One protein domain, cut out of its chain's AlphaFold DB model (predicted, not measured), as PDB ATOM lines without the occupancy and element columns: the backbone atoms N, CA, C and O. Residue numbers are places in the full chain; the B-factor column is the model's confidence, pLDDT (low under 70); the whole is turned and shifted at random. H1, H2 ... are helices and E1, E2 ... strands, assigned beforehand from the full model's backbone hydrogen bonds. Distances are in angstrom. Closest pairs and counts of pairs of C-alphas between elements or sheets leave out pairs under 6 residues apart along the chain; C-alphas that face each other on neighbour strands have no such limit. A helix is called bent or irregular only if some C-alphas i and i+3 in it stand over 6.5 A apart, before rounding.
ATOM      1  N   LYS A   2      45.906 -20.583 -42.068       81.25
ATOM      2  CA  LYS A   2      45.510 -19.761 -40.895       81.25
ATOM      3  C   LYS A   2      46.619 -19.585 -39.841       81.25
ATOM      4  O   LYS A   2      46.871 -18.475 -39.404       81.25
ATOM      5  N   ARG A   3      47.386 -20.644 -39.537       85.12
ATOM      6  CA  ARG A   3      48.577 -20.562 -38.657       85.12
ATOM      7  C   ARG A   3      49.680 -19.637 -39.189       85.12
ATOM      8  O   ARG A   3      50.341 -18.967 -38.405       85.12
ATOM      9  N   LYS A   4      49.878 -19.608 -40.514       85.69
ATOM     10  CA  LYS A   4      50.862 -18.723 -41.158       85.69
ATOM     11  C   LYS A   4      50.424 -17.270 -40.991       85.69
ATOM     12  O   LYS A   4      51.231 -16.445 -40.590       85.69
ATOM     13  N   ASP A   5      49.137 -17.002 -41.197       84.44
ATOM     14  CA  ASP A   5      48.549 -15.685 -40.961       84.44
ATOM     15  C   ASP A   5      48.701 -15.275 -39.487       84.44
ATOM     16  O   ASP A   5      49.222 -14.202 -39.219       84.44
ATOM     17  N   SER A   6      48.395 -16.150 -38.522       85.31
ATOM     18  CA  SER A   6      48.604 -15.859 -37.091       85.31
ATOM     19  C   SER A   6      50.061 -15.529 -36.741       85.31
ATOM     20  O   SER A   6      50.311 -14.643 -35.929       85.31
ATOM     21  N   SER A   7      51.029 -16.209 -37.361       89.12
ATOM     22  CA  SER A   7      52.455 -15.914 -37.172       89.12
ATOM     23  C   SER A   7      52.838 -14.546 -37.747       89.12
ATOM     24  O   SER A   7      53.598 -13.801 -37.135       89.12
ATOM     25  N   GLU A   8      52.281 -14.182 -38.899       88.00
ATOM     26  CA  GLU A   8      52.521 -12.883 -39.529       88.00
ATOM     27  C   GLU A   8      51.805 -11.736 -38.788       88.00
ATOM     28  O   GLU A   8      52.341 -10.629 -38.763       88.00
ATOM     29  N   VAL A   9      50.666 -11.999 -38.122       89.62
ATOM     30  CA  VAL A   9      50.016 -11.047 -37.194       89.62
ATOM     31  C   VAL A   9      50.929 -10.765 -36.008       89.62
ATOM     32  O   VAL A   9      51.176  -9.607 -35.690       89.62
ATOM     33  N   GLN A  10      51.485 -11.809 -35.381       89.12
ATOM     34  CA  GLN A  10      52.423 -11.643 -34.259       89.12
ATOM     35  C   GLN A  10      53.671 -10.849 -34.660       89.12
ATOM     36  O   GLN A  10      54.234 -10.123 -33.850       89.12
ATOM     37  N   ARG A  11      54.090 -10.964 -35.924       90.56
ATOM     38  CA  ARG A  11      55.211 -10.210 -36.504       90.56
ATOM     39  C   ARG A  11      54.827  -8.807 -36.989       90.56
ATOM     40  O   ARG A  11      55.678  -8.130 -37.556       90.56
ATOM     41  N   GLY A  12      53.566  -8.393 -36.837       87.69
ATOM     42  CA  GLY A  12      53.060  -7.086 -37.271       87.69
ATOM     43  C   GLY A  12      52.974  -6.897 -38.789       87.69
ATOM     44  O   GLY A  12      52.763  -5.784 -39.257       87.69
ATOM     45  N   LYS A  13      53.138  -7.963 -39.581       88.81
ATOM     46  CA  LYS A  13      53.130  -7.892 -41.052       88.81
ATOM     47  C   LYS A  13      51.727  -7.870 -41.643       88.81
ATOM     48  O   LYS A  13      51.554  -7.474 -42.792       88.81
ATOM     49  N   ILE A  14      50.740  -8.352 -40.891       89.56
ATOM     50  CA  ILE A  14      49.337  -8.364 -41.300       89.56
ATOM     51  C   ILE A  14      48.464  -7.970 -40.111       89.56
ATOM     52  O   ILE A  14      48.784  -8.296 -38.968       89.56
ATOM     53  N   GLN A  15      47.352  -7.294 -40.380       88.44
ATOM     54  CA  GLN A  15      46.390  -6.951 -39.338       88.44
ATOM     55  C   GLN A  15      45.615  -8.198 -38.874       88.44
ATOM     56  O   GLN A  15      45.370  -9.094 -39.691       88.44
ATOM     57  N   PRO A  16      45.198  -8.272 -37.598       86.38
ATOM     58  CA  PRO A  16      44.375  -9.369 -37.091       86.38
ATOM     59  C   PRO A  16      43.096  -9.592 -37.910       86.38
ATOM     60  O   PRO A  16      42.758 -10.738 -38.203       86.38
ATOM     61  N   GLU A  17      42.427  -8.525 -38.365       86.88
ATOM     62  CA  GLU A  17      41.242  -8.630 -39.232       86.88
ATOM     63  C   GLU A  17      41.537  -9.181 -40.633       86.88
ATOM     64  O   GLU A  17      40.626  -9.634 -41.320       86.88
ATOM     65  N   SER A  18      42.801  -9.174 -41.063       87.19
ATOM     66  CA  SER A  18      43.236  -9.670 -42.376       87.19
ATOM     67  C   SER A  18      43.570 -11.164 -42.379       87.19
ATOM     68  O   SER A  18      44.009 -11.704 -43.401       87.19
ATOM     69  N   VAL A  19      43.398 -11.846 -41.245       89.81
ATOM     70  CA  VAL A  19      43.571 -13.297 -41.145       89.81
ATOM     71  C   VAL A  19      42.489 -13.996 -41.964       89.81
ATOM     72  O   VAL A  19      41.313 -13.631 -41.911       89.81
ATOM     73  N   ILE A  20      42.894 -15.020 -42.720       91.25
ATOM     74  CA  ILE A  20      41.961 -15.858 -43.474       91.25
ATOM     75  C   ILE A  20      40.911 -16.487 -42.557       91.25
ATOM     76  O   ILE A  20      41.233 -17.068 -41.511       91.25
ATOM     77  N   ASP A  21      39.658 -16.427 -42.992       91.38
ATOM     78  CA  ASP A  21      38.548 -17.029 -42.270       91.38
ATOM     79  C   ASP A  21      37.537 -17.676 -43.211       91.38
ATOM     80  O   ASP A  21      37.562 -17.439 -44.421       91.38
ATOM     81  N   PHE A  22      36.671 -18.531 -42.673       91.88
ATOM     82  CA  PHE A  22      35.670 -19.228 -43.470       91.88
ATOM     83  C   PHE A  22      34.352 -19.407 -42.723       91.88
ATOM     84  O   PHE A  22      34.315 -19.552 -41.504       91.88
ATOM     85  N   ILE A  23      33.264 -19.436 -43.487       92.94
ATOM     86  CA  ILE A  23      31.908 -19.690 -43.006       92.94
ATOM     87  C   ILE A  23      31.354 -20.868 -43.799       92.94
ATOM     88  O   ILE A  23      31.478 -20.901 -45.021       92.94
ATOM     89  N   ILE A  24      30.750 -21.833 -43.107       92.12
ATOM     90  CA  ILE A  24      30.102 -22.986 -43.736       92.12
ATOM     91  C   ILE A  24      28.596 -22.833 -43.566       92.12
ATOM     92  O   ILE A  24      28.070 -22.985 -42.464       92.12
ATOM     93  N   ASN A  25      27.910 -22.580 -44.674       94.00
ATOM     94  CA  ASN A  25      26.460 -22.543 -44.746       94.00
ATOM     95  C   ASN A  25      25.945 -23.952 -45.044       94.00
ATOM     96  O   ASN A  25      26.261 -24.554 -46.075       94.00
ATOM     97  N   LYS A  26      25.141 -24.484 -44.125       93.12
ATOM     98  CA  LYS A  26      24.536 -25.814 -44.230       93.12
ATOM     99  C   LYS A  26      23.032 -25.690 -44.440       93.12
ATOM    100  O   LYS A  26      22.406 -24.782 -43.900       93.12
ATOM    101  N   ASN A  27      22.464 -26.614 -45.201       92.00
ATOM    102  CA  ASN A  27      21.032 -26.851 -45.271       92.00
ATOM    103  C   ASN A  27      20.752 -28.232 -44.663       92.00
ATOM    104  O   ASN A  27      21.003 -29.261 -45.292       92.00
ATOM    105  N   GLY A  28      20.331 -28.253 -43.397       89.06
ATOM    106  CA  GLY A  28      20.223 -29.489 -42.622       89.06
ATOM    107  C   GLY A  28      21.569 -30.214 -42.513       89.06
ATOM    108  O   GLY A  28      22.549 -29.657 -42.015       89.06
ATOM    109  N   SER A  29      21.619 -31.459 -42.992       86.44
ATOM    110  CA  SER A  29      22.830 -32.289 -43.013       86.44
ATOM    111  C   SER A  29      23.765 -32.002 -44.194       86.44
ATOM    112  O   SER A  29      24.904 -32.467 -44.189       86.44
ATOM    113  N   GLN A  30      23.324 -31.231 -45.192       86.94
ATOM    114  CA  GLN A  30      24.089 -30.976 -46.411       86.94
ATOM    115  C   GLN A  30      24.819 -29.634 -46.344       86.94
ATOM    116  O   GLN A  30      24.272 -28.621 -45.908       86.94
ATOM    117  N   ILE A  31      26.068 -29.602 -46.806       89.75
ATOM    118  CA  ILE A  31      26.803 -28.348 -46.991       89.75
ATOM    119  C   ILE A  31      26.274 -27.688 -48.267       89.75
ATOM    120  O   ILE A  31      26.330 -28.291 -49.335       89.75
ATOM    121  N   ARG A  32      25.762 -26.459 -48.157       92.88
ATOM    122  CA  ARG A  32      25.254 -25.680 -49.297       92.88
ATOM    123  C   ARG A  32      26.336 -24.778 -49.878       92.88
ATOM    124  O   ARG A  32      26.451 -24.669 -51.091       92.88
ATOM    125  N   GLU A  33      27.095 -24.105 -49.019       93.19
ATOM    126  CA  GLU A  33      28.087 -23.120 -49.446       93.19
ATOM    127  C   GLU A  33      29.209 -22.984 -48.412       93.19
ATOM    128  O   GLU A  33      28.985 -23.091 -47.205       93.19
ATOM    129  N   ILE A  34      30.426 -22.729 -48.896       92.38
ATOM    130  CA  ILE A  34      31.582 -22.373 -48.075       92.38
ATOM    131  C   ILE A  34      32.067 -21.001 -48.542       92.38
ATOM    132  O   ILE A  34      32.525 -20.855 -49.672       92.38
ATOM    133  N   ILE A  35      31.982 -20.001 -47.668       93.44
ATOM    134  CA  ILE A  35      32.425 -18.634 -47.950       93.44
ATOM    135  C   ILE A  35      33.798 -18.441 -47.321       93.44
ATOM    136  O   ILE A  35      33.930 -18.497 -46.099       93.44
ATOM    137  N   VAL A  36      34.814 -18.170 -48.137       92.00
ATOM    138  CA  VAL A  36      36.167 -17.851 -47.664       92.00
ATOM    139  C   VAL A  36      36.388 -16.344 -47.699       92.00
ATOM    140  O   VAL A  36      36.184 -15.697 -48.725       92.00
ATOM    141  N   LYS A  37      36.845 -15.785 -46.579       92.00
ATOM    142  CA  LYS A  37      37.144 -14.361 -46.402       92.00
ATOM    143  C   LYS A  37      38.647 -14.148 -46.236       92.00
ATOM    144  O   LYS A  37      39.361 -15.031 -45.765       92.00
ATOM    145  N   ASN A  38      39.127 -12.962 -46.610       90.81
ATOM    146  CA  ASN A  38      40.515 -12.530 -46.397       90.81
ATOM    147  C   ASN A  38      41.577 -13.475 -46.998       90.81
ATOM    148  O   ASN A  38      42.626 -13.743 -46.404       90.81
ATOM    149  N   TYR A  39      41.336 -13.987 -48.208       89.12
ATOM    150  CA  TYR A  39      42.315 -14.833 -48.904       89.12
ATOM    151  C   TYR A  39      43.553 -14.045 -49.376       89.12
ATOM    152  O   TYR A  39      44.628 -14.628 -49.498       89.12
ATOM    153  N   ARG A  40      43.443 -12.718 -49.542       87.00
ATOM    154  CA  ARG A  40      44.500 -11.736 -49.878       87.00
ATOM    155  C   ARG A  40      45.144 -11.882 -51.262       87.00
ATOM    156  O   ARG A  40      45.168 -10.920 -52.015       87.00
ATOM    157  N   GLN A  41      45.677 -13.054 -51.592       86.56
ATOM    158  CA  GLN A  41      46.489 -13.295 -52.790       86.56
ATOM    159  C   GLN A  41      45.807 -14.296 -53.727       86.56
ATOM    160  O   GLN A  41      45.153 -15.231 -53.263       86.56
ATOM    161  N   LYS A  42      45.958 -14.125 -55.044       85.75
ATOM    162  CA  LYS A  42      45.277 -14.965 -56.046       85.75
ATOM    163  C   LYS A  42      45.778 -16.411 -56.015       85.75
ATOM    164  O   LYS A  42      45.000 -17.344 -56.181       85.75
ATOM    165  N   GLU A  43      47.052 -16.606 -55.706       87.81
ATOM    166  CA  GLU A  43      47.693 -17.912 -55.547       87.81
ATOM    167  C   GLU A  43      47.037 -18.708 -54.410       87.81
ATOM    168  O   GLU A  43      46.787 -19.906 -54.541       87.81
ATOM    169  N   ARG A  44      46.664 -18.015 -53.324       89.06
ATOM    170  CA  ARG A  44      45.957 -18.603 -52.178       89.06
ATOM    171  C   ARG A  44      44.552 -19.072 -52.556       89.06
ATOM    172  O   ARG A  44      44.101 -20.074 -52.016       89.06
ATOM    173  N   VAL A  45      43.873 -18.395 -53.487       90.19
ATOM    174  CA  VAL A  45      42.561 -18.840 -53.997       90.19
ATOM    175  C   VAL A  45      42.691 -20.184 -54.702       90.19
ATOM    176  O   VAL A  45      41.930 -21.100 -54.402       90.19
ATOM    177  N   ASN A  46      43.677 -20.327 -55.588       91.00
ATOM    178  CA  ASN A  46      43.894 -21.576 -56.316       91.00
ATOM    179  C   ASN A  46      44.233 -22.735 -55.370       91.00
ATOM    180  O   ASN A  46      43.679 -23.821 -55.520       91.00
ATOM    181  N   GLU A  47      45.091 -22.507 -54.371       91.12
ATOM    182  CA  GLU A  47      45.422 -23.517 -53.355       91.12
ATOM    183  C   GLU A  47      44.167 -23.998 -52.611       91.12
ATOM    184  O   GLU A  47      43.963 -25.204 -52.443       91.12
ATOM    185  N   ILE A  48      43.293 -23.066 -52.218       92.31
ATOM    186  CA  ILE A  48      42.036 -23.372 -51.525       92.31
ATOM    187  C   ILE A  48      41.097 -24.164 -52.432       92.31
ATOM    188  O   ILE A  48      40.615 -25.214 -52.014       92.31
ATOM    189  N   ILE A  49      40.857 -23.697 -53.662       91.56
ATOM    190  CA  ILE A  49      39.959 -24.370 -54.609       91.56
ATOM    191  C   ILE A  49      40.451 -25.791 -54.882       91.56
ATOM    192  O   ILE A  49      39.673 -26.732 -54.751       91.56
ATOM    193  N   ASN A  50      41.740 -25.963 -55.179       93.69
ATOM    194  CA  ASN A  50      42.310 -27.273 -55.491       93.69
ATOM    195  C   ASN A  50      42.212 -28.235 -54.299       93.69
ATOM    196  O   ASN A  50      41.821 -29.391 -54.464       93.69
ATOM    197  N   THR A  51      42.518 -27.754 -53.091       92.62
ATOM    198  CA  THR A  51      42.473 -28.578 -51.873       92.62
ATOM    199  C   THR A  51      41.042 -28.975 -51.514       92.62
ATOM    200  O   THR A  51      40.783 -30.135 -51.184       92.62
ATOM    201  N   VAL A  52      40.099 -28.029 -51.586       92.00
ATOM    202  CA  VAL A  52      38.680 -28.280 -51.299       92.00
ATOM    203  C   VAL A  52      38.089 -29.222 -52.340       92.00
ATOM    204  O   VAL A  52      37.462 -30.206 -51.960       92.00
ATOM    205  N   ALA A  53      38.335 -28.978 -53.631       92.31
ATOM    206  CA  ALA A  53      37.852 -29.833 -54.709       92.31
ATOM    207  C   ALA A  53      38.333 -31.276 -54.528       92.31
ATOM    208  O   ALA A  53      37.514 -32.189 -54.514       92.31
ATOM    209  N   TRP A  54      39.634 -31.485 -54.296       94.31
ATOM    210  CA  TRP A  54      40.174 -32.826 -54.064       94.31
ATOM    211  C   TRP A  54      39.542 -33.502 -52.844       94.31
ATOM    212  O   TRP A  54      39.123 -34.657 -52.924       94.31
ATOM    213  N   SER A  55      39.426 -32.777 -51.728       91.88
ATOM    214  CA  SER A  55      38.857 -33.319 -50.490       91.88
ATOM    215  C   SER A  55      37.395 -33.730 -50.675       91.88
ATOM    216  O   SER A  55      37.015 -34.829 -50.280       91.88
ATOM    217  N   LEU A  56      36.584 -32.887 -51.320       90.56
ATOM    218  CA  LEU A  56      35.175 -33.180 -51.589       90.56
ATOM    219  C   LEU A  56      35.014 -34.345 -52.570       90.56
ATOM    220  O   LEU A  56      34.196 -35.228 -52.322       90.56
ATOM    221  N   THR A  57      35.826 -34.401 -53.631       92.94
ATOM    222  CA  THR A  57      35.836 -35.537 -54.563       92.94
ATOM    223  C   THR A  57      36.129 -36.840 -53.826       92.94
ATOM    224  O   THR A  57      35.373 -37.798 -53.963       92.94
ATOM    225  N   ARG A  58      37.153 -36.871 -52.961       93.62
ATOM    226  CA  ARG A  58      37.462 -38.054 -52.142       93.62
ATOM    227  C   ARG A  58      36.324 -38.441 -51.206       93.62
ATOM    228  O   ARG A  58      36.059 -39.628 -51.040       93.62
ATOM    229  N   MET A  59      35.654 -37.476 -50.581       89.19
ATOM    230  CA  MET A  59      34.505 -37.772 -49.718       89.19
ATOM    231  C   MET A  59      33.365 -38.420 -50.512       89.19
ATOM    232  O   MET A  59      32.785 -39.399 -50.048       89.19
ATOM    233  N   LEU A  60      33.085 -37.928 -51.721       88.19
ATOM    234  CA  LEU A  60      32.063 -38.497 -52.603       88.19
ATOM    235  C   LEU A  60      32.436 -39.899 -53.103       88.19
ATOM    236  O   LEU A  60      31.580 -40.777 -53.132       88.19
ATOM    237  N   GLU A  61      33.706 -40.129 -53.448       91.75
ATOM    238  CA  GLU A  61      34.214 -41.449 -53.851       91.75
ATOM    239  C   GLU A  61      34.048 -42.499 -52.743       91.75
ATOM    240  O   GLU A  61      33.652 -43.622 -53.033       91.75
ATOM    241  N   ASN A  62      34.305 -42.130 -51.484       87.44
ATOM    242  CA  ASN A  62      34.199 -43.032 -50.327       87.44
ATOM    243  C   ASN A  62      32.768 -43.197 -49.785       87.44
ATOM    244  O   ASN A  62      32.565 -43.920 -48.815       87.44
ATOM    245  N   THR A  63      31.783 -42.501 -50.362       78.50
ATOM    246  CA  THR A  63      30.364 -42.654 -49.991       78.50
ATOM    247  C   THR A  63      29.670 -43.747 -50.826       78.50
ATOM    248  O   THR A  63      28.505 -44.051 -50.576       78.50
TER     249      THR A  63
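What this domain is: This is residues 2 to 63 of the 64 residues of an uncharacterized protein of Nitrosopumilales archaeon (UniProt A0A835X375). The model is an open V: one arm is a hairpin of two strands, E1 and E2, and the other is the long helix H2, which starts near the hairpin's open end and extends with its far half sticking out alone, residues 53 to 63 standing free. The short helix H1 sits at the other end of the length, near the start of E1, and the space between the V's two arms is empty. The printed part has 62 residues, with two named helices and two named strands in the order H1, E1, E2, H2; the sheet has the order E1 - E2 and is antiparallel, and the class is mixed, helices and strands. The whole is loose, with a radius of gyration of the C-alphas of 14.3 A, and elongated, spanning 44 by 23 by 18 A.

How they stand to each other: The printed part begins with H1, residues 2 to 10. A short link of 10 residues joins it to E1, residues 21 to 27; within that link, residues 16 to 18 are helix, a run too short to bear a name. H1 and E1 have 1 pair of C-alphas within 8 A, those of Lys 2 and Asp 21, 7.6 A apart, and their centres are 21.8 A apart. A tight link of 2 residues then leads to E2, residues 30 to 37, and the two strands form a hairpin. They are antiparallel neighbours, with an angle of 160 degrees between their N-to-C directions. Across the pair, N 23 and O 35 are within hydrogen-bond range at 2.9 A, and N 35 and O 23 at 2.8 A. Nearer the turn, the C-alphas of Asn 25 and Glu 33 face each other at 5.0 A and those of Lys 26 and Ile 31 at 4.4 A; here N 32 and N 33 are both within hydrogen-bond range of O 25, at 2.9 A and 3.1 A. A tight link of 4 residues joins E2 to H2, residues 42 to 61. H2 is apart from E1 and from H1, and H1 is also apart from E2. In H1 and H2 every O i to N i+4 pair is within hydrogen-bond range, and neither helix is bent.

Where its parts are: H1 has 9 residues and begins at C-alpha 2, at (45.510, -19.761, -40.895). It measures 12.6 A from first to last C-alpha. E1, Asp 21 to Asn 27, is 20.3 A long, and its x falls from 38.548 at C-alpha 21 to 21.032 at C-alpha 27. E2, Gln 30 to Lys 37, is the longest strand by residues; it is 21.1 A long and ends at C-alpha 37, at (37.144, -14.361, -46.402). H2, Lys 42 to Glu 61, is the longest helix by residues, with 20 residues and 28.8 A from first to last C-alpha; it ends at C-alpha 61, at (34.214, -41.449, -53.851).

The domain as a whole: The two C-alphas farthest apart are those of Gly 12 and Thr 63, at 44.1 A, while the first and last printed C-alphas, of Lys 2 and Thr 63, are 28.9 A apart. Of residues 53 to 63, which stand free, 53 to 61 belong to H2; without them the body of 51 residues spans 40 by 20 by 14 A. The printed part runs from residue 2 to residue 63 and has no cut. None of the links between named elements is long. The mean pLDDT of the printed part is 89.7, and no printed residue is under 70.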